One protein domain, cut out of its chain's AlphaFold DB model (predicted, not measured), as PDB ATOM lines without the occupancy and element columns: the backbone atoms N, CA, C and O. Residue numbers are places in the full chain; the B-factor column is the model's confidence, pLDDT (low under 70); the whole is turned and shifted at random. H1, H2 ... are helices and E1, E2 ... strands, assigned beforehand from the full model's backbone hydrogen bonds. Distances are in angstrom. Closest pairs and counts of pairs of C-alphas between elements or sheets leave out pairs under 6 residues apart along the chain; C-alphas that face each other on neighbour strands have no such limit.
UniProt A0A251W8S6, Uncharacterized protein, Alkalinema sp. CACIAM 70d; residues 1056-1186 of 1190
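What this domain is: This is residues 1056 to 1186 of the 1190 residues of an uncharacterized protein of Alkalinema sp. CACIAM 70d (UniProt A0A251W8S6). A small three-stranded sheet has H1 over one face and no helix over the other; H3 packs beside H1, and the long H2 packs on H3 with residues 1154 to 1166, the three helices forming an up-and-down bundle, each running against the one before it. The 131 printed residues hold E1, H1, E2, E3, H2 and H3 in that order, class mixed; the antiparallel sheet's order is E1, E3, E2. The whole is compact, with a radius of gyration of the C-alphas of 14.5 A and spans of 45 by 33 by 25 A.

How they stand to each other: From Pro 1056, pass 26 residues with no named element to E1, residues 1082 to 1085; residues 1070 to 1071 pair antiparallel with 1084 to 1085. H1, residues 1090 to 1106, is on the sheet at a height of 10.6 A, over E3, residues 1131 to 1135, and E2, residues 1123 to 1128. E1, H1 and E2 form a split strand-helix-strand unit, two strands that run the same way in one sheet with a helix between them along the chain and E3 between them in the sheet; its crossover is right-handed. Look for N 1084 and O 1132 at 2.8 A across E1 and E3, and N 1133 and O 1125 at 2.8 A across hairpin E2 and E3. H3, residues 1172 to 1184, touches H1 at C-alphas 1092 and 1180, the closest, 4.1 A, a shallow tilt of 3 degrees. H2, residues 1141 to 1167, forms a helical hairpin with H3, closest C-alphas 1161 and 1179, 5.3 A. H1 and H3 have every O i to N i+4 pair within hydrogen-bond range, H2 22 of 23.

Where its parts are: Find C-alpha 1082 at (100.862, 151.881, 128.219), where E1 begins. H1 is 24.4 A long, E2 16.2 A and H2 38.7 A; H3 ends at (83.488, 140.103, 126.221).

The domain as a whole: The C-alphas of Ala 1120 and Asn 1169 are farthest apart, 44.6 A. The printed part has no cut; H1 to E2 is a long link. No printed residue is under 70 in pLDDT.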
ATOM      1  N   PRO A1056      90.670 159.091 129.974       96.75
ATOM      2  CA  PRO A1056      90.011 159.615 131.171       96.75
ATOM      3  C   PRO A1056      90.966 159.642 132.372       96.75
ATOM      4  O   PRO A1056      91.678 158.670 132.612       96.75
ATOM      5  N   ALA A1057      90.936 160.712 133.169       96.62
ATOM      6  CA  ALA A1057      91.793 160.839 134.353       96.62
ATOM      7  C   ALA A1057      91.526 159.753 135.417       96.62
ATOM      8  O   ALA A1057      92.432 159.391 136.155       96.62
ATOM      9  N   ASP A1058      90.312 159.199 135.467       95.88
ATOM     10  CA  ASP A1058      89.909 158.101 136.355       95.88
ATOM     11  C   ASP A1058      90.303 156.697 135.843       95.88
ATOM     12  O   ASP A1058      90.169 155.718 136.578       95.88
ATOM     13  N   LEU A1059      90.801 156.589 134.603       97.06
ATOM     14  CA  LEU A1059      91.477 155.392 134.079       97.06
ATOM     15  C   LEU A1059      92.981 155.403 134.407       97.06
ATOM     16  O   LEU A1059      93.606 154.345 134.436       97.06
ATOM     17  N   ILE A1060      93.573 156.573 134.658       97.69
ATOM     18  CA  ILE A1060      94.972 156.675 135.086       97.69
ATOM     19  C   ILE A1060      95.087 156.268 136.561       97.69
ATOM     20  O   ILE A1060      94.200 156.530 137.375       97.69
ATOM     21  N   TRP A1061      96.173 155.580 136.905       96.44
ATOM     22  CA  TRP A1061      96.436 155.152 138.271       96.44
ATOM     23  C   TRP A1061      96.721 156.337 139.207       96.44
ATOM     24  O   TRP A1061      97.468 157.260 138.880       96.44
ATOM     25  N   SER A1062      96.161 156.241 140.408       94.19
ATOM     26  CA  SER A1062      96.472 157.041 141.592       94.19
ATOM     27  C   SER A1062      96.225 156.181 142.836       94.19
ATOM     28  O   SER A1062      95.543 155.156 142.749       94.19
ATOM     29  N   GLU A1063      96.753 156.583 143.994       89.69
ATOM     30  CA  GLU A1063      96.630 155.807 145.240       89.69
ATOM     31  C   GLU A1063      95.165 155.600 145.674       89.69
ATOM     32  O   GLU A1063      94.789 154.503 146.082       89.69
ATOM     33  N   ASP A1064      94.312 156.614 145.484       92.19
ATOM     34  CA  ASP A1064      92.865 156.562 145.749       92.19
ATOM     35  C   ASP A1064      92.040 155.869 144.637       92.19
ATOM     36  O   ASP A1064      90.809 155.775 144.729       92.19
ATOM     37  N   SER A1065      92.664 155.414 143.542       89.81
ATOM     38  CA  SER A1065      91.930 154.893 142.382       89.81
ATOM     39  C   SER A1065      91.267 153.547 142.685       89.81
ATOM     40  O   SER A1065      91.916 152.513 142.831       89.81
ATOM     41  N   THR A1066      89.933 153.546 142.700       91.69
ATOM     42  CA  THR A1066      89.096 152.345 142.892       91.69
ATOM     43  C   THR A1066      88.573 151.746 141.578       91.69
ATOM     44  O   THR A1066      87.659 150.911 141.596       91.69
ATOM     45  N   SER A1067      89.140 152.171 140.441       94.56
ATOM     46  CA  SER A1067      88.776 151.698 139.102       94.56
ATOM     47  C   SER A1067      89.138 150.221 138.895       94.56
ATOM     48  O   SER A1067      90.222 149.771 139.256       94.56
ATOM     49  N   ALA A1068      88.237 149.467 138.266       95.81
ATOM     50  CA  ALA A1068      88.422 148.060 137.906       95.81
ATOM     51  C   ALA A1068      89.358 147.854 136.702       95.81
ATOM     52  O   ALA A1068      89.803 146.736 136.453       95.81
ATOM     53  N   MET A1069      89.644 148.925 135.960       97.06
ATOM     54  CA  MET A1069      90.648 148.991 134.903       97.06
ATOM     55  C   MET A1069      91.526 150.215 135.169       97.06
ATOM     56  O   MET A1069      91.003 151.308 135.379       97.06
ATOM     57  N   GLN A1070      92.842 150.041 135.171       96.88
ATOM     58  CA  GLN A1070      93.804 151.108 135.444       96.88
ATOM     59  C   GLN A1070      94.921 151.092 134.404       96.88
ATOM     60  O   GLN A1070      95.316 150.031 133.927       96.88
ATOM     61  N   ILE A1071      95.455 152.264 134.076       97.12
ATOM     62  CA  ILE A1071      96.683 152.438 133.298       97.12
ATOM     63  C   ILE A1071      97.715 153.104 134.197       97.12
ATOM     64  O   ILE A1071      97.405 154.085 134.871       97.12
ATOM     65  N   ALA A1072      98.932 152.561 134.226       96.38
ATOM     66  CA  ALA A1072     100.024 153.120 135.015       96.38
ATOM     67  C   ALA A1072     100.246 154.604 134.670       96.38
ATOM     68  O   ALA A1072     100.276 154.972 133.492       96.38
ATOM     69  N   LYS A1073     100.412 155.450 135.692       96.38
ATOM     70  CA  LYS A1073     100.777 156.857 135.504       96.38
ATOM     71  C   LYS A1073     102.140 156.926 134.816       96.38
ATOM     72  O   LYS A1073     103.039 156.168 135.172       96.38
ATOM     73  N   THR A1074     102.325 157.850 133.884       96.06
ATOM     74  CA  THR A1074     103.661 158.236 133.421       96.06
ATOM     75  C   THR A1074     103.823 159.746 133.492       96.06
ATOM     76  O   THR A1074     102.953 160.484 133.026       96.06
ATOM     77  N   ASP A1075     104.933 160.184 134.085       94.62
ATOM     78  CA  ASP A1075     105.468 161.539 133.899       94.62
ATOM     79  C   ASP A1075     106.669 161.531 132.935       94.62
ATOM     80  O   ASP A1075     107.141 162.592 132.538       94.62
ATOM     81  N   ASP A1076     107.155 160.345 132.543       95.75
ATOM     82  CA  ASP A1076     108.207 160.179 131.541       95.75
ATOM     83  C   ASP A1076     107.653 160.510 130.133       95.75
ATOM     84  O   ASP A1076     106.727 159.825 129.670       95.75
ATOM     85  N   PRO A1077     108.177 161.546 129.439       94.88
ATOM     86  CA  PRO A1077     107.752 161.923 128.091       94.88
ATOM     87  C   PRO A1077     108.248 160.952 127.006       94.88
ATOM     88  O   PRO A1077     107.673 160.925 125.916       94.88
ATOM     89  N   ASN A1078     109.278 160.155 127.304       95.75
ATOM     90  CA  ASN A1078     109.902 159.184 126.409       95.75
ATOM     91  C   ASN A1078     109.298 157.772 126.579       95.75
ATOM     92  O   ASN A1078     109.761 156.812 125.959       95.75
ATOM     93  N   ALA A1079     108.227 157.622 127.366       95.06
ATOM     94  CA  ALA A1079     107.488 156.369 127.488       95.06
ATOM     95  C   ALA A1079     106.915 155.899 126.131       95.06
ATOM     96  O   ALA A1079     106.208 156.630 125.438       95.06
ATOM     97  N   VAL A1080     107.186 154.637 125.769       95.81
ATOM     98  CA  VAL A1080     106.785 154.007 124.486       95.81
ATOM     99  C   VAL A1080     105.713 152.918 124.635       95.81
ATOM    100  O   VAL A1080     105.464 152.136 123.716       95.81
ATOM    101  N   PHE A1081     105.100 152.819 125.814       96.31
ATOM    102  CA  PHE A1081     104.075 151.831 126.137       96.31
ATOM    103  C   PHE A1081     103.060 152.372 127.152       96.31
ATOM    104  O   PHE A1081     103.304 153.347 127.855       96.31
ATOM    105  N   LEU A1082     101.927 151.680 127.247       96.50
ATOM    106  CA  LEU A1082     100.862 151.881 128.219       96.50
ATOM    107  C   LEU A1082     100.610 150.548 128.924       96.50
ATOM    108  O   LEU A1082     100.145 149.590 128.298       96.50
ATOM    109  N   ASP A1083     100.910 150.483 130.218       96.06
ATOM    110  CA  ASP A1083     100.690 149.272 131.006       96.06
ATOM    111  C   ASP A1083      99.340 149.326 131.715       96.06
ATOM    112  O   ASP A1083      99.084 150.191 132.552       96.06
ATOM    113  N   ILE A1084      98.491 148.371 131.359       96.31
ATOM    114  CA  ILE A1084      97.096 148.234 131.759       96.31
ATOM    115  C   ILE A1084      97.007 147.133 132.819       96.31
ATOM    116  O   ILE A1084      97.538 146.038 132.626       96.31
ATOM    117  N   LYS A1085      96.321 147.409 133.926       95.19
ATOM    118  CA  LYS A1085      96.057 146.479 135.032       95.19
ATOM    119  C   LYS A1085      94.550 146.352 135.266       95.19
ATOM    120  O   LYS A1085      93.803 147.317 135.096       95.19
ATOM    121  N   PHE A1086      94.121 145.173 135.705       94.75
ATOM    122  CA  PHE A1086      92.768 144.898 136.200       94.75
ATOM    123  C   PHE A1086      92.884 144.378 137.644       94.75
ATOM    124  O   PHE A1086      92.893 143.164 137.831       94.75
ATOM    125  N   PRO A1087      93.047 145.258 138.656       92.94
ATOM    126  CA  PRO A1087      93.550 144.866 139.976       92.94
ATOM    127  C   PRO A1087      92.681 143.813 140.676       92.94
ATOM    128  O   PRO A1087      91.512 144.071 140.968       92.94
ATOM    129  N   GLY A1088      93.238 142.634 140.952       91.06
ATOM    130  CA  GLY A1088      92.529 141.489 141.539       91.06
ATOM    131  C   GLY A1088      91.539 140.795 140.591       91.06
ATOM    132  O   GLY A1088      90.649 140.081 141.053       91.06
ATOM    133  N   ASN A1089      91.626 141.053 139.283       92.44
ATOM    134  CA  ASN A1089      90.675 140.615 138.260       92.44
ATOM    135  C   ASN A1089      91.393 140.091 136.986       92.44
ATOM    136  O   ASN A1089      91.237 140.664 135.902       92.44
ATOM    137  N   PRO A1090      92.157 138.979 137.055       92.00
ATOM    138  CA  PRO A1090      92.963 138.493 135.928       92.00
ATOM    139  C   PRO A1090      92.136 138.077 134.697       92.00
ATOM    140  O   PRO A1090      92.541 138.342 133.568       92.00
ATOM    141  N   GLN A1091      90.933 137.518 134.878       92.75
ATOM    142  CA  GLN A1091      90.078 137.113 133.750       92.75
ATOM    143  C   GLN A1091      89.531 138.333 132.991       92.75
ATOM    144  O   GLN A1091      89.228 138.238 131.800       92.75
ATOM    145  N   ALA A1092      89.424 139.495 133.650       93.75
ATOM    146  CA  ALA A1092      89.083 140.748 132.984       93.75
ATOM    147  C   ALA A1092      90.210 141.225 132.047       93.75
ATOM    148  O   ALA A1092      89.911 141.760 130.977       93.75
ATOM    149  N   SER A1093      91.477 140.950 132.385       93.44
ATOM    150  CA  SER A1093      92.633 141.188 131.506       93.44
ATOM    151  C   SER A1093      92.584 140.300 130.254       93.44
ATOM    152  O   SER A1093      92.669 140.809 129.135       93.44
ATOM    153  N   ASP A1094      92.334 138.995 130.411       92.62
ATOM    154  CA  ASP A1094      92.167 138.071 129.276       92.62
ATOM    155  C   ASP A1094      90.984 138.468 128.378       92.62
ATOM    156  O   ASP A1094      91.099 138.522 127.149       92.62
ATOM    157  N   ALA A1095      89.843 138.807 128.989       95.25
ATOM    158  CA  ALA A1095      88.658 139.301 128.294       95.25
ATOM    159  C   ALA A1095      88.932 140.591 127.510       95.25
ATOM    160  O   ALA A1095      88.481 140.723 126.369       95.25
ATOM    161  N   PHE A1096      89.690 141.522 128.091       96.00
ATOM    162  CA  PHE A1096      90.142 142.741 127.428       96.00
ATOM    163  C   PHE A1096      91.040 142.430 126.226       96.00
ATOM    164  O   PHE A1096      90.756 142.899 125.119       96.00
ATOM    165  N   MET A1097      92.067 141.589 126.396       94.38
ATOM    166  CA  MET A1097      92.966 141.202 125.304       94.38
ATOM    167  C   MET A1097      92.216 140.499 124.165       94.38
ATOM    168  O   MET A1097      92.468 140.785 122.991       94.38
ATOM    169  N   ALA A1098      91.268 139.614 124.485       94.38
ATOM    170  CA  ALA A1098      90.419 138.948 123.501       94.38
ATOM    171  C   ALA A1098      89.504 139.942 122.764       94.38
ATOM    172  O   ALA A1098      89.477 139.959 121.528       94.38
ATOM    173  N   ARG A1099      88.797 140.821 123.493       96.38
ATOM    174  CA  ARG A1099      87.863 141.788 122.895       96.38
ATOM    175  C   ARG A1099      88.577 142.847 122.052       96.38
ATOM    176  O   ARG A1099      88.019 143.244 121.027       96.38
ATOM    177  N   LEU A1100      89.797 143.250 122.421       96.12
ATOM    178  CA  LEU A1100      90.646 144.171 121.652       96.12
ATOM    179  C   LEU A1100      91.149 143.527 120.352       96.12
ATOM    180  O   LEU A1100      91.048 144.136 119.286       96.12
ATOM    181  N   LYS A1101      91.602 142.266 120.403       93.38
ATOM    182  CA  LYS A1101      91.952 141.487 119.199       93.38
ATOM    183  C   LYS A1101      90.756 141.344 118.249       93.38
ATOM    184  O   LYS A1101      90.914 141.522 117.041       93.38
ATOM    185  N   GLN A1102      89.559 141.103 118.787       94.06
ATOM    186  CA  GLN A1102      88.319 141.085 118.007       94.06
ATOM    187  C   GLN A1102      87.985 142.467 117.417       94.06
ATOM    188  O   GLN A1102      87.726 142.558 116.221       94.06
ATOM    189  N   PHE A1103      88.046 143.545 118.206       95.38
ATOM    190  CA  PHE A1103      87.742 144.909 117.750       95.38
ATOM    191  C   PHE A1103      88.673 145.371 116.625       95.38
ATOM    192  O   PHE A1103      88.212 145.900 115.616       95.38
ATOM    193  N   ALA A1104      89.976 145.104 116.739       93.19
ATOM    194  CA  ALA A1104      90.923 145.401 115.668       93.19
ATOM    195  C   ALA A1104      90.595 144.634 114.373       93.19
ATOM    196  O   ALA A1104      90.767 145.173 113.283       93.19
ATOM    197  N   LYS A1105      90.065 143.407 114.464       90.44
ATOM    198  CA  LYS A1105      89.598 142.637 113.299       90.44
ATOM    199  C   LYS A1105      88.279 143.174 112.721       90.44
ATOM    200  O   LYS A1105      88.124 143.200 111.503       90.44
ATOM    201  N   GLU A1106      87.361 143.634 113.572       92.00
ATOM    202  CA  GLU A1106      86.082 144.261 113.191       92.00
ATOM    203  C   GLU A1106      86.295 145.603 112.462       92.00
ATOM    204  O   GLU A1106      85.716 145.830 111.398       92.00
ATOM    205  N   GLU A1107      87.192 146.453 112.975       91.81
ATOM    206  CA  GLU A1107      87.503 147.780 112.418       91.81
ATOM    207  C   GLU A1107      88.680 147.801 111.423       91.81
ATOM    208  O   GLU A1107      89.009 148.861 110.889       91.81
ATOM    209  N   LYS A1108      89.290 146.641 111.134       89.69
ATOM    210  CA  LYS A1108      90.466 146.466 110.251       89.69
ATOM    211  C   LYS A1108      91.693 147.290 110.676       89.69
ATOM    212  O   LYS A1108      92.384 147.870 109.840       89.69
ATOM    213  N   LEU A1109      91.953 147.347 111.978       91.12
ATOM    214  CA  LEU A1109      93.058 148.104 112.566       91.12
ATOM    215  C   LEU A1109      94.342 147.253 112.650       91.12
ATOM    216  O   LEU A1109      94.266 146.046 112.907       91.12
ATOM    217  N   PRO A1110      95.524 147.867 112.470       89.94
ATOM    218  CA  PRO A1110      96.821 147.199 112.555       89.94
ATOM    219  C   PRO A1110      97.173 146.831 114.008       89.94
ATOM    220  O   PRO A1110      97.867 147.568 114.697       89.94
ATOM    221  N   LEU A1111      96.704 145.666 114.473       91.00
ATOM    222  CA  LEU A1111      97.067 145.111 115.781       91.00
ATOM    223  C   LEU A1111      97.933 143.854 115.647       91.00
ATOM    224  O   LEU A1111      97.509 142.852 115.058       91.00
ATOM    225  N   THR A1112      99.110 143.890 116.267       86.62
ATOM    226  CA  THR A1112     100.038 142.754 116.377       86.62
ATOM    227  C   THR A1112     100.144 142.241 117.822       86.62
ATOM    228  O   THR A1112      99.604 142.849 118.750       86.62
ATOM    229  N   GLY A1113     100.777 141.079 118.004       82.25
ATOM    230  CA  GLY A1113     101.111 140.521 119.315       82.25
ATOM    231  C   GLY A1113     102.565 140.062 119.332       82.25
ATOM    232  O   GLY A1113     102.904 139.068 118.694       82.25
ATOM    233  N   ARG A1114     103.413 140.827 120.018       78.31
ATOM    234  CA  ARG A1114     104.869 140.680 120.153       78.31
ATOM    235  C   ARG A1114     105.272 141.144 121.555       78.31
ATOM    236  O   ARG A1114     104.738 142.141 122.035       78.31
ATOM    237  N   ALA A1115     106.262 140.519 122.186       75.06
ATOM    238  CA  ALA A1115     106.694 140.860 123.550       75.06
ATOM    239  C   ALA A1115     107.540 142.155 123.682       75.06
ATOM    240  O   ALA A1115     108.249 142.336 124.666       75.06
ATOM    241  N   SER A1116     107.504 143.056 122.694       83.62
ATOM    242  CA  SER A1116     108.425 144.197 122.580       83.62
ATOM    243  C   SER A1116     107.725 145.472 122.100       83.62
ATOM    244  O   SER A1116     106.670 145.419 121.472       83.62
ATOM    245  N   PHE A1117     108.351 146.616 122.371       89.94
ATOM    246  CA  PHE A1117     108.081 147.917 121.753       89.94
ATOM    247  C   PHE A1117     109.006 148.155 120.541       89.94
ATOM    248  O   PHE A1117     109.834 147.300 120.214       89.94
ATOM    249  N   GLY A1118     108.885 149.334 119.914       90.56
ATOM    250  CA  GLY A1118     109.742 149.780 118.807       90.56
ATOM    251  C   GLY A1118     109.204 149.471 117.407       90.56
ATOM    252  O   GLY A1118     109.974 149.507 116.457       90.56
ATOM    253  N   PHE A1119     107.913 149.146 117.272       91.75
ATOM    254  CA  PHE A1119     107.297 148.721 116.010       91.75
ATOM    255  C   PHE A1119     106.392 149.792 115.400       91.75
ATOM    256  O   PHE A1119     105.695 150.514 116.106       91.75
ATOM    257  N   ALA A1120     106.324 149.834 114.067       92.56
ATOM    258  CA  ALA A1120     105.518 150.819 113.342       92.56
ATOM    259  C   ALA A1120     103.998 150.567 113.425       92.56
ATOM    260  O   ALA A1120     103.223 151.432 113.021       92.56
ATOM    261  N   THR A1121     103.571 149.414 113.950       92.50
ATOM    262  CA  THR A1121     102.163 149.046 114.165       92.50
ATOM    263  C   THR A1121     101.871 148.801 115.637       92.50
ATOM    264  O   THR A1121     102.661 148.135 116.312       92.50
ATOM    265  N   THR A1122     100.700 149.235 116.093       94.56
ATOM    266  CA  THR A1122     100.215 149.044 117.458       94.56
ATOM    267  C   THR A1122     100.217 147.560 117.849       94.56
ATOM    268  O   THR A1122      99.824 146.664 117.092       94.56
ATOM    269  N   ASN A1123     100.707 147.284 119.052       91.88
ATOM    270  CA  ASN A1123     101.069 145.945 119.496       91.88
ATOM    271  C   ASN A1123     100.631 145.691 120.948       91.88
ATOM    272  O   ASN A1123     100.682 146.601 121.777       91.88
ATOM    273  N   LEU A1124     100.193 144.466 121.254       92.31
ATOM    274  CA  LEU A1124      99.575 144.092 122.531       92.31
ATOM    275  C   LEU A1124     100.153 142.776 123.076       92.31
ATOM    276  O   LEU A1124     100.085 141.751 122.394       92.31
ATOM    277  N   ASN A1125     100.637 142.774 124.322       89.44
ATOM    278  CA  ASN A1125     101.177 141.575 124.974       89.44
ATOM    279  C   ASN A1125     100.897 141.531 126.487       89.44
ATOM    280  O   ASN A1125     100.671 142.565 127.107       89.44
ATOM    281  N   LEU A1126     100.956 140.344 127.092       87.50
ATOM    282  CA  LEU A1126     100.962 140.180 128.550       87.50
ATOM    283  C   LEU A1126     102.404 140.313 129.073       87.50
ATOM    284  O   LEU A1126     103.300 139.696 128.505       87.50
ATOM    285  N   ILE A1127     102.646 141.101 130.127       82.25
ATOM    286  CA  ILE A1127     103.964 141.145 130.788       82.25
ATOM    287  C   ILE A1127     104.060 140.000 131.797       82.25
ATOM    288  O   ILE A1127     104.866 139.090 131.651       82.25
ATOM    289  N   HIS A1128     103.252 140.097 132.852       77.44
ATOM    290  CA  HIS A1128     103.282 139.229 134.022       77.44
ATOM    291  C   HIS A1128     102.027 139.495 134.865       77.44
ATOM    292  O   HIS A1128     101.590 140.648 134.965       77.44
ATOM    293  N   GLY A1129     101.463 138.455 135.482       77.62
ATOM    294  CA  GLY A1129     100.248 138.564 136.295       77.62
ATOM    295  C   GLY A1129      99.110 139.270 135.548       77.62
ATOM    296  O   GLY A1129      98.763 138.904 134.432       77.62
ATOM    297  N   GLU A1130      98.554 140.319 136.152       80.06
ATOM    298  CA  GLU A1130      97.421 141.095 135.619       80.06
ATOM    299  C   GLU A1130      97.832 142.244 134.670       80.06
ATOM    300  O   GLU A1130      96.988 143.059 134.291       80.06
ATOM    301  N   LYS A1131      99.126 142.373 134.330       89.56
ATOM    302  CA  LYS A1131      99.685 143.546 133.633       89.56
ATOM    303  C   LYS A1131      99.796 143.304 132.121       89.56
ATOM    304  O   LYS A1131     100.727 142.652 131.644       89.56
ATOM    305  N   THR A1132      98.859 143.868 131.361       92.75
ATOM    306  CA  THR A1132      98.854 143.872 129.889       92.75
ATOM    307  C   THR A1132      99.536 145.129 129.354       92.75
ATOM    308  O   THR A1132      99.148 146.238 129.702       92.75
ATOM    309  N   ARG A1133     100.502 144.980 128.448       94.25
ATOM    310  CA  ARG A1133     101.154 146.088 127.744       94.25
ATOM    311  C   ARG A1133     100.481 146.361 126.404       94.25
ATOM    312  O   ARG A1133     100.426 145.477 125.547       94.25
ATOM    313  N   LEU A1134     100.044 147.599 126.198       96.00
ATOM    314  CA  LEU A1134      99.753 148.158 124.879       96.00
ATOM    315  C   LEU A1134     100.933 149.041 124.450       96.00
ATOM    316  O   LEU A1134     101.425 149.857 125.218       96.00
ATOM    317  N   THR A1135     101.382 148.889 123.214       96.06
ATOM    318  CA  THR A1135     102.490 149.649 122.613       96.06
ATOM    319  C   THR A1135     101.965 150.323 121.348       96.06
ATOM    320  O   THR A1135     101.773 149.622 120.353       96.06
ATOM    321  N   PRO A1136     101.640 151.630 121.382       96.44
ATOM    322  CA  PRO A1136     101.210 152.380 120.202       96.44
ATOM    323  C   PRO A1136     102.295 152.401 119.117       96.44
ATOM    324  O   PRO A1136     103.481 152.501 119.423       96.44
ATOM    325  N   GLY A1137     101.887 152.283 117.853       95.75
ATOM    326  CA  GLY A1137     102.782 152.313 116.696       95.75
ATOM    327  C   GLY A1137     102.879 153.701 116.058       95.75
ATOM    328  O   GLY A1137     102.635 154.730 116.691       95.75
ATOM    329  N   LEU A1138     103.218 153.742 114.767       96.62
ATOM    330  CA  LEU A1138     103.314 154.965 113.960       96.62
ATOM    331  C   LEU A1138     102.004 155.317 113.231       96.62
ATOM    332  O   LEU A1138     102.017 156.062 112.248       96.62
ATOM    333  N   GLU A1139     100.867 154.796 113.705       95.81
ATOM    334  CA  GLU A1139      99.540 155.069 113.150       95.81
ATOM    335  C   GLU A1139      99.212 156.565 113.040       95.81
ATOM    336  O   GLU A1139      99.640 157.392 113.851       95.81
ATOM    337  N   GLY A1140      98.358 156.895 112.066       95.19
ATOM    338  CA  GLY A1140      97.706 158.199 111.998       95.19
ATOM    339  C   GLY A1140      96.713 158.423 113.154       95.19
ATOM    340  O   GLY A1140      96.201 157.452 113.726       95.19
ATOM    341  N   PRO A1141      96.396 159.692 113.481       95.62
ATOM    342  CA  PRO A1141      95.450 160.045 114.543       95.62
ATOM    343  C   PRO A1141      94.100 159.315 114.463       95.62
ATOM    344  O   PRO A1141      93.577 158.886 115.485       95.62
ATOM    345  N   ASP A1142      93.564 159.102 113.258       95.19
ATOM    346  CA  ASP A1142      92.243 158.498 113.033       95.19
ATOM    347  C   ASP A1142      92.157 157.006 113.404       95.19
ATOM    348  O   ASP A1142      91.067 156.491 113.662       95.19
ATOM    349  N   ILE A1143      93.289 156.295 113.414       95.12
ATOM    350  CA  ILE A1143      93.376 154.899 113.856       95.12
ATOM    351  C   ILE A1143      93.591 154.864 115.372       95.12
ATOM    352  O   ILE A1143      92.909 154.111 116.069       95.12
ATOM    353  N   GLN A1144      94.475 155.723 115.896       96.25
ATOM    354  CA  GLN A1144      94.681 155.873 117.341       96.25
ATOM    355  C   GLN A1144      93.373 156.217 118.062       96.25
ATOM    356  O   GLN A1144      93.057 155.613 119.082       96.25
ATOM    357  N   ASP A1145      92.565 157.125 117.509       97.12
ATOM    358  CA  ASP A1145      91.323 157.589 118.137       97.12
ATOM    359  C   ASP A1145      90.266 156.481 118.256       97.12
ATOM    360  O   ASP A1145      89.462 156.491 119.191       97.12
ATOM    361  N   ARG A1146      90.319 155.453 117.397       97.00
ATOM    362  CA  ARG A1146      89.487 154.243 117.526       97.00
ATOM    363  C   ARG A1146      89.961 153.357 118.674       97.00
ATOM    364  O   ARG A1146      89.129 152.880 119.441       97.00
ATOM    365  N   TYR A1147      91.274 153.186 118.846       97.62
ATOM    366  CA  TYR A1147      91.827 152.492 120.012       97.62
ATOM    367  C   TYR A1147      91.548 153.259 121.316       97.62
ATOM    368  O   TYR A1147      91.086 152.663 122.281       97.62
ATOM    369  N   ILE A1148      91.718 154.583 121.344       97.69
ATOM    370  CA  ILE A1148      91.383 155.435 122.498       97.69
ATOM    371  C   ILE A1148      89.880 155.333 122.830       97.69
ATOM    372  O   ILE A1148      89.505 155.233 124.000       97.69
ATOM    373  N   THR A1149      89.011 155.294 121.814       97.62
ATOM    374  CA  THR A1149      87.563 155.073 121.980       97.62
ATOM    375  C   THR A1149      87.261 153.684 122.548       97.62
ATOM    376  O   THR A1149      86.452 153.569 123.470       97.62
ATOM    377  N   PHE A1150      87.955 152.641 122.081       97.69
ATOM    378  CA  PHE A1150      87.873 151.294 122.649       97.69
ATOM    379  C   PHE A1150      88.264 151.278 124.135       97.69
ATOM    380  O   PHE A1150      87.487 150.791 124.956       97.69
ATOM    381  N   MET A1151      89.404 151.872 124.508       98.00
ATOM    382  CA  MET A1151      89.862 151.933 125.905       98.00
ATOM    383  C   MET A1151      88.838 152.634 126.811       98.00
ATOM    384  O   MET A1151      88.482 152.114 127.867       98.00
ATOM    385  N   LYS A1152      88.285 153.770 126.361       97.38
ATOM    386  CA  LYS A1152      87.211 154.501 127.062       97.38
ATOM    387  C   LYS A1152      85.942 153.663 127.233       97.38
ATOM    388  O   LYS A1152      85.300 153.725 128.283       97.38
ATOM    389  N   ALA A1153      85.579 152.874 126.222       97.62
ATOM    390  CA  ALA A1153      84.422 151.991 126.279       97.62
ATOM    391  C   ALA A1153      84.639 150.815 127.251       97.62
ATOM    392  O   ALA A1153      83.740 150.530 128.043       97.62
ATOM    393  N   VAL A1154      85.820 150.178 127.251       97.75
ATOM    394  CA  VAL A1154      86.148 149.091 128.196       97.75
ATOM    395  C   VAL A1154      86.137 149.616 129.627       97.75
ATOM    396  O   VAL A1154      85.447 149.040 130.461       97.75
ATOM    397  N   HIS A1155      86.828 150.726 129.901       97.81
ATOM    398  CA  HIS A1155      86.886 151.369 131.221       97.81
ATOM    399  C   HIS A1155      85.488 151.600 131.813       97.81
ATOM    400  O   HIS A1155      85.178 151.159 132.923       97.81
ATOM    401  N   LYS A1156      84.589 152.195 131.017       97.75
ATOM    402  CA  LYS A1156      83.186 152.421 131.391       97.75
ATOM    403  C   LYS A1156      82.432 151.116 131.685       97.75
ATOM    404  O   LYS A1156      81.659 151.067 132.641       97.75
ATOM    405  N   VAL A1157      82.635 150.070 130.879       97.94
ATOM    406  CA  VAL A1157      81.997 148.753 131.066       97.94
ATOM    407  C   VAL A1157      82.540 148.036 132.305       97.94
ATOM    408  O   VAL A1157      81.746 147.521 133.090       97.94
ATOM    409  N   ALA A1158      83.857 148.045 132.517       97.50
ATOM    410  CA  ALA A1158      84.518 147.410 133.653       97.50
ATOM    411  C   ALA A1158      84.083 148.045 134.980       97.50
ATOM    412  O   ALA A1158      83.670 147.332 135.894       97.50
ATOM    413  N   ASN A1159      84.064 149.379 135.064       97.62
ATOM    414  CA  ASN A1159      83.623 150.089 136.267       97.62
ATOM    415  C   ASN A1159      82.127 149.915 136.553       97.62
ATOM    416  O   ASN A1159      81.747 149.687 137.704       97.62
ATOM    417  N   ALA A1160      81.271 149.929 135.525       97.75
ATOM    418  CA  ALA A1160      79.854 149.612 135.697       97.75
ATOM    419  C   ALA A1160      79.637 148.161 136.170       97.75
ATOM    420  O   ALA A1160      78.841 147.924 137.080       97.75
ATOM    421  N   ALA A1161      80.371 147.197 135.604       97.62
ATOM    422  CA  ALA A1161      80.308 145.792 136.005       97.62
ATOM    423  C   ALA A1161      80.818 145.570 137.438       97.62
ATOM    424  O   ALA A1161      80.192 144.835 138.198       97.62
ATOM    425  N   ALA A1162      81.899 146.247 137.834       97.12
ATOM    426  CA  ALA A1162      82.439 146.181 139.186       97.12
ATOM    427  C   ALA A1162      81.478 146.782 140.225       97.12
ATOM    428  O   ALA A1162      81.283 146.203 141.294       97.12
ATOM    429  N   ALA A1163      80.826 147.906 139.909       97.56
ATOM    430  CA  ALA A1163      79.799 148.500 140.763       97.56
ATOM    431  C   ALA A1163      78.559 147.593 140.892       97.56
ATOM    432  O   ALA A1163      78.080 147.357 142.001       97.56
ATOM    433  N   GLU A1164      78.069 147.031 139.782       97.81
ATOM    434  CA  GLU A1164      76.941 146.088 139.770       97.81
ATOM    435  C   GLU A1164      77.272 144.781 140.520       97.81
ATOM    436  O   GLU A1164      76.428 144.249 141.240       97.81
ATOM    437  N   GLY A1165      78.499 144.269 140.397       96.69
ATOM    438  CA  GLY A1165      78.967 143.085 141.119       96.69
ATOM    439  C   GLY A1165      79.113 143.323 142.627       96.69
ATOM    440  O   GLY A1165      78.648 142.502 143.418       96.69
ATOM    441  N   LYS A1166      79.641 144.487 143.035       95.56
ATOM    442  CA  LYS A1166      79.666 144.924 144.444       95.56
ATOM    443  C   LYS A1166      78.246 145.047 145.018       95.56
ATOM    444  O   LYS A1166      77.990 144.532 146.100       95.56
ATOM    445  N   GLN A1167      77.292 145.623 144.277       97.31
ATOM    446  CA  GLN A1167      75.875 145.691 144.689       97.31
ATOM    447  C   GLN A1167      75.207 144.312 144.837       97.31
ATOM    448  O   GLN A1167      74.287 144.156 145.638       97.31
ATOM    449  N   LYS A1168      75.668 143.304 144.087       97.12
ATOM    450  CA  LYS A1168      75.213 141.907 144.195       97.12
ATOM    451  C   LYS A1168      75.915 141.106 145.296       97.12
ATOM    452  O   LYS A1168      75.508 139.976 145.540       97.12
ATOM    453  N   ASN A1169      76.918 141.678 145.969       96.50
ATOM    454  CA  ASN A1169      77.793 140.991 146.927       96.50
ATOM    455  C   ASN A1169      78.516 139.773 146.313       96.50
ATOM    456  O   ASN A1169      78.612 138.724 146.945       96.50
ATOM    457  N   LEU A1170      78.998 139.903 145.071       96.06
ATOM    458  CA  LEU A1170      79.875 138.893 144.470       96.06
ATOM    459  C   LEU A1170      81.224 138.856 145.208       96.06
ATOM    460  O   LEU A1170      81.795 139.907 145.505       96.06
ATOM    461  N   ASP A1171      81.743 137.654 145.467       95.81
ATOM    462  CA  ASP A1171      83.130 137.452 145.901       95.81
ATOM    463  C   ASP A1171      84.134 137.825 144.788       95.81
ATOM    464  O   ASP A1171      83.744 138.076 143.649       95.81
ATOM    465  N   GLY A1172      85.433 137.862 145.102       93.25
ATOM    466  CA  GLY A1172      86.467 138.294 144.153       93.25
ATOM    467  C   GLY A1172      86.534 137.467 142.861       93.25
ATOM    468  O   GLY A1172      86.695 138.040 141.787       93.25
ATOM    469  N   ALA A1173      86.346 136.145 142.932       94.25
ATOM    470  CA  ALA A1173      86.380 135.280 141.751       94.25
ATOM    471  C   ALA A1173      85.120 135.470 140.890       94.25
ATOM    472  O   ALA A1173      85.210 135.657 139.674       94.25
ATOM    473  N   SER A1174      83.953 135.513 141.535       96.00
ATOM    474  CA  SER A1174      82.664 135.797 140.905       96.00
ATOM    475  C   SER A1174      82.619 137.197 140.274       96.00
ATOM    476  O   SER A1174      82.050 137.375 139.198       96.00
ATOM    477  N   LEU A1175      83.233 138.197 140.915       95.19
ATOM    478  CA  LEU A1175      83.340 139.576 140.434       95.19
ATOM    479  C   LEU A1175      84.250 139.676 139.203       95.19
ATOM    480  O   LEU A1175      83.853 140.276 138.204       95.19
ATOM    481  N   ASN A1176      85.416 139.031 139.255       94.94
ATOM    482  CA  ASN A1176      86.373 138.912 138.157       94.94
ATOM    483  C   ASN A1176      85.728 138.287 136.909       94.94
ATOM    484  O   ASN A1176      85.726 138.908 135.843       94.94
ATOM    485  N   GLN A1177      85.069 137.129 137.054       96.62
ATOM    486  CA  GLN A1177      84.317 136.511 135.955       96.62
ATOM    487  C   GLN A1177      83.200 137.438 135.442       96.62
ATOM    488  O   GLN A1177      83.006 137.581 134.234       96.62
ATOM    489  N   PHE A1178      82.467 138.105 136.338       97.62
ATOM    490  CA  PHE A1178      81.365 138.988 135.955       97.62
ATOM    491  C   PHE A1178      81.832 140.213 135.149       97.62
ATOM    492  O   PHE A1178      81.174 140.598 134.179       97.62
ATOM    493  N   ILE A1179      82.981 140.799 135.500       97.25
ATOM    494  CA  ILE A1179      83.622 141.878 134.734       97.25
ATOM    495  C   ILE A1179      84.123 141.341 133.385       97.25
ATOM    496  O   ILE A1179      83.827 141.941 132.348       97.25
ATOM    497  N   ALA A1180      84.796 140.187 133.373       97.06
ATOM    498  CA  ALA A1180      85.280 139.533 132.158       97.06
ATOM    499  C   ALA A1180      84.148 139.266 131.147       97.06
ATOM    500  O   ALA A1180      84.242 139.652 129.980       97.06
ATOM    501  N   GLU A1181      83.027 138.696 131.599       97.62
ATOM    502  CA  GLU A1181      81.843 138.471 130.765       97.62
ATOM    503  C   GLU A1181      81.259 139.774 130.202       97.62
ATOM    504  O   GLU A1181      80.812 139.801 129.054       97.62
ATOM    505  N   LYS A1182      81.243 140.858 130.987       98.06
ATOM    506  CA  LYS A1182      80.721 142.164 130.552       98.06
ATOM    507  C   LYS A1182      81.611 142.803 129.486       98.06
ATOM    508  O   LYS A1182      81.074 143.345 128.520       98.06
ATOM    509  N   ILE A1183      82.934 142.679 129.614       97.69
ATOM    510  CA  ILE A1183      83.907 143.123 128.602       97.69
ATOM    511  C   ILE A1183      83.762 142.292 127.318       97.69
ATOM    512  O   ILE A1183      83.641 142.859 126.236       97.69
ATOM    513  N   GLN A1184      83.685 140.959 127.405       96.38
ATOM    514  CA  GLN A1184      83.488 140.103 126.221       96.38
ATOM    515  C   GLN A1184      82.181 140.416 125.474       96.38
ATOM    516  O   GLN A1184      82.148 140.408 124.245       96.38
ATOM    517  N   LYS A1185      81.103 140.718 126.208       96.25
ATOM    518  CA  LYS A1185      79.766 140.992 125.654       96.25
ATOM    519  C   LYS A1185      79.576 142.445 125.188       96.25
ATOM    520  O   LYS A1185      78.470 142.794 124.778       96.25
ATOM    521  N   MET A1186      80.605 143.298 125.239       95.94
ATOM    522  CA  MET A1186      80.463 144.712 124.879       95.94
ATOM    523  C   MET A1186      80.355 144.941 123.361       95.94
ATOM    524  O   MET A1186      81.180 144.483 122.559       95.94
TER     525      MET A1186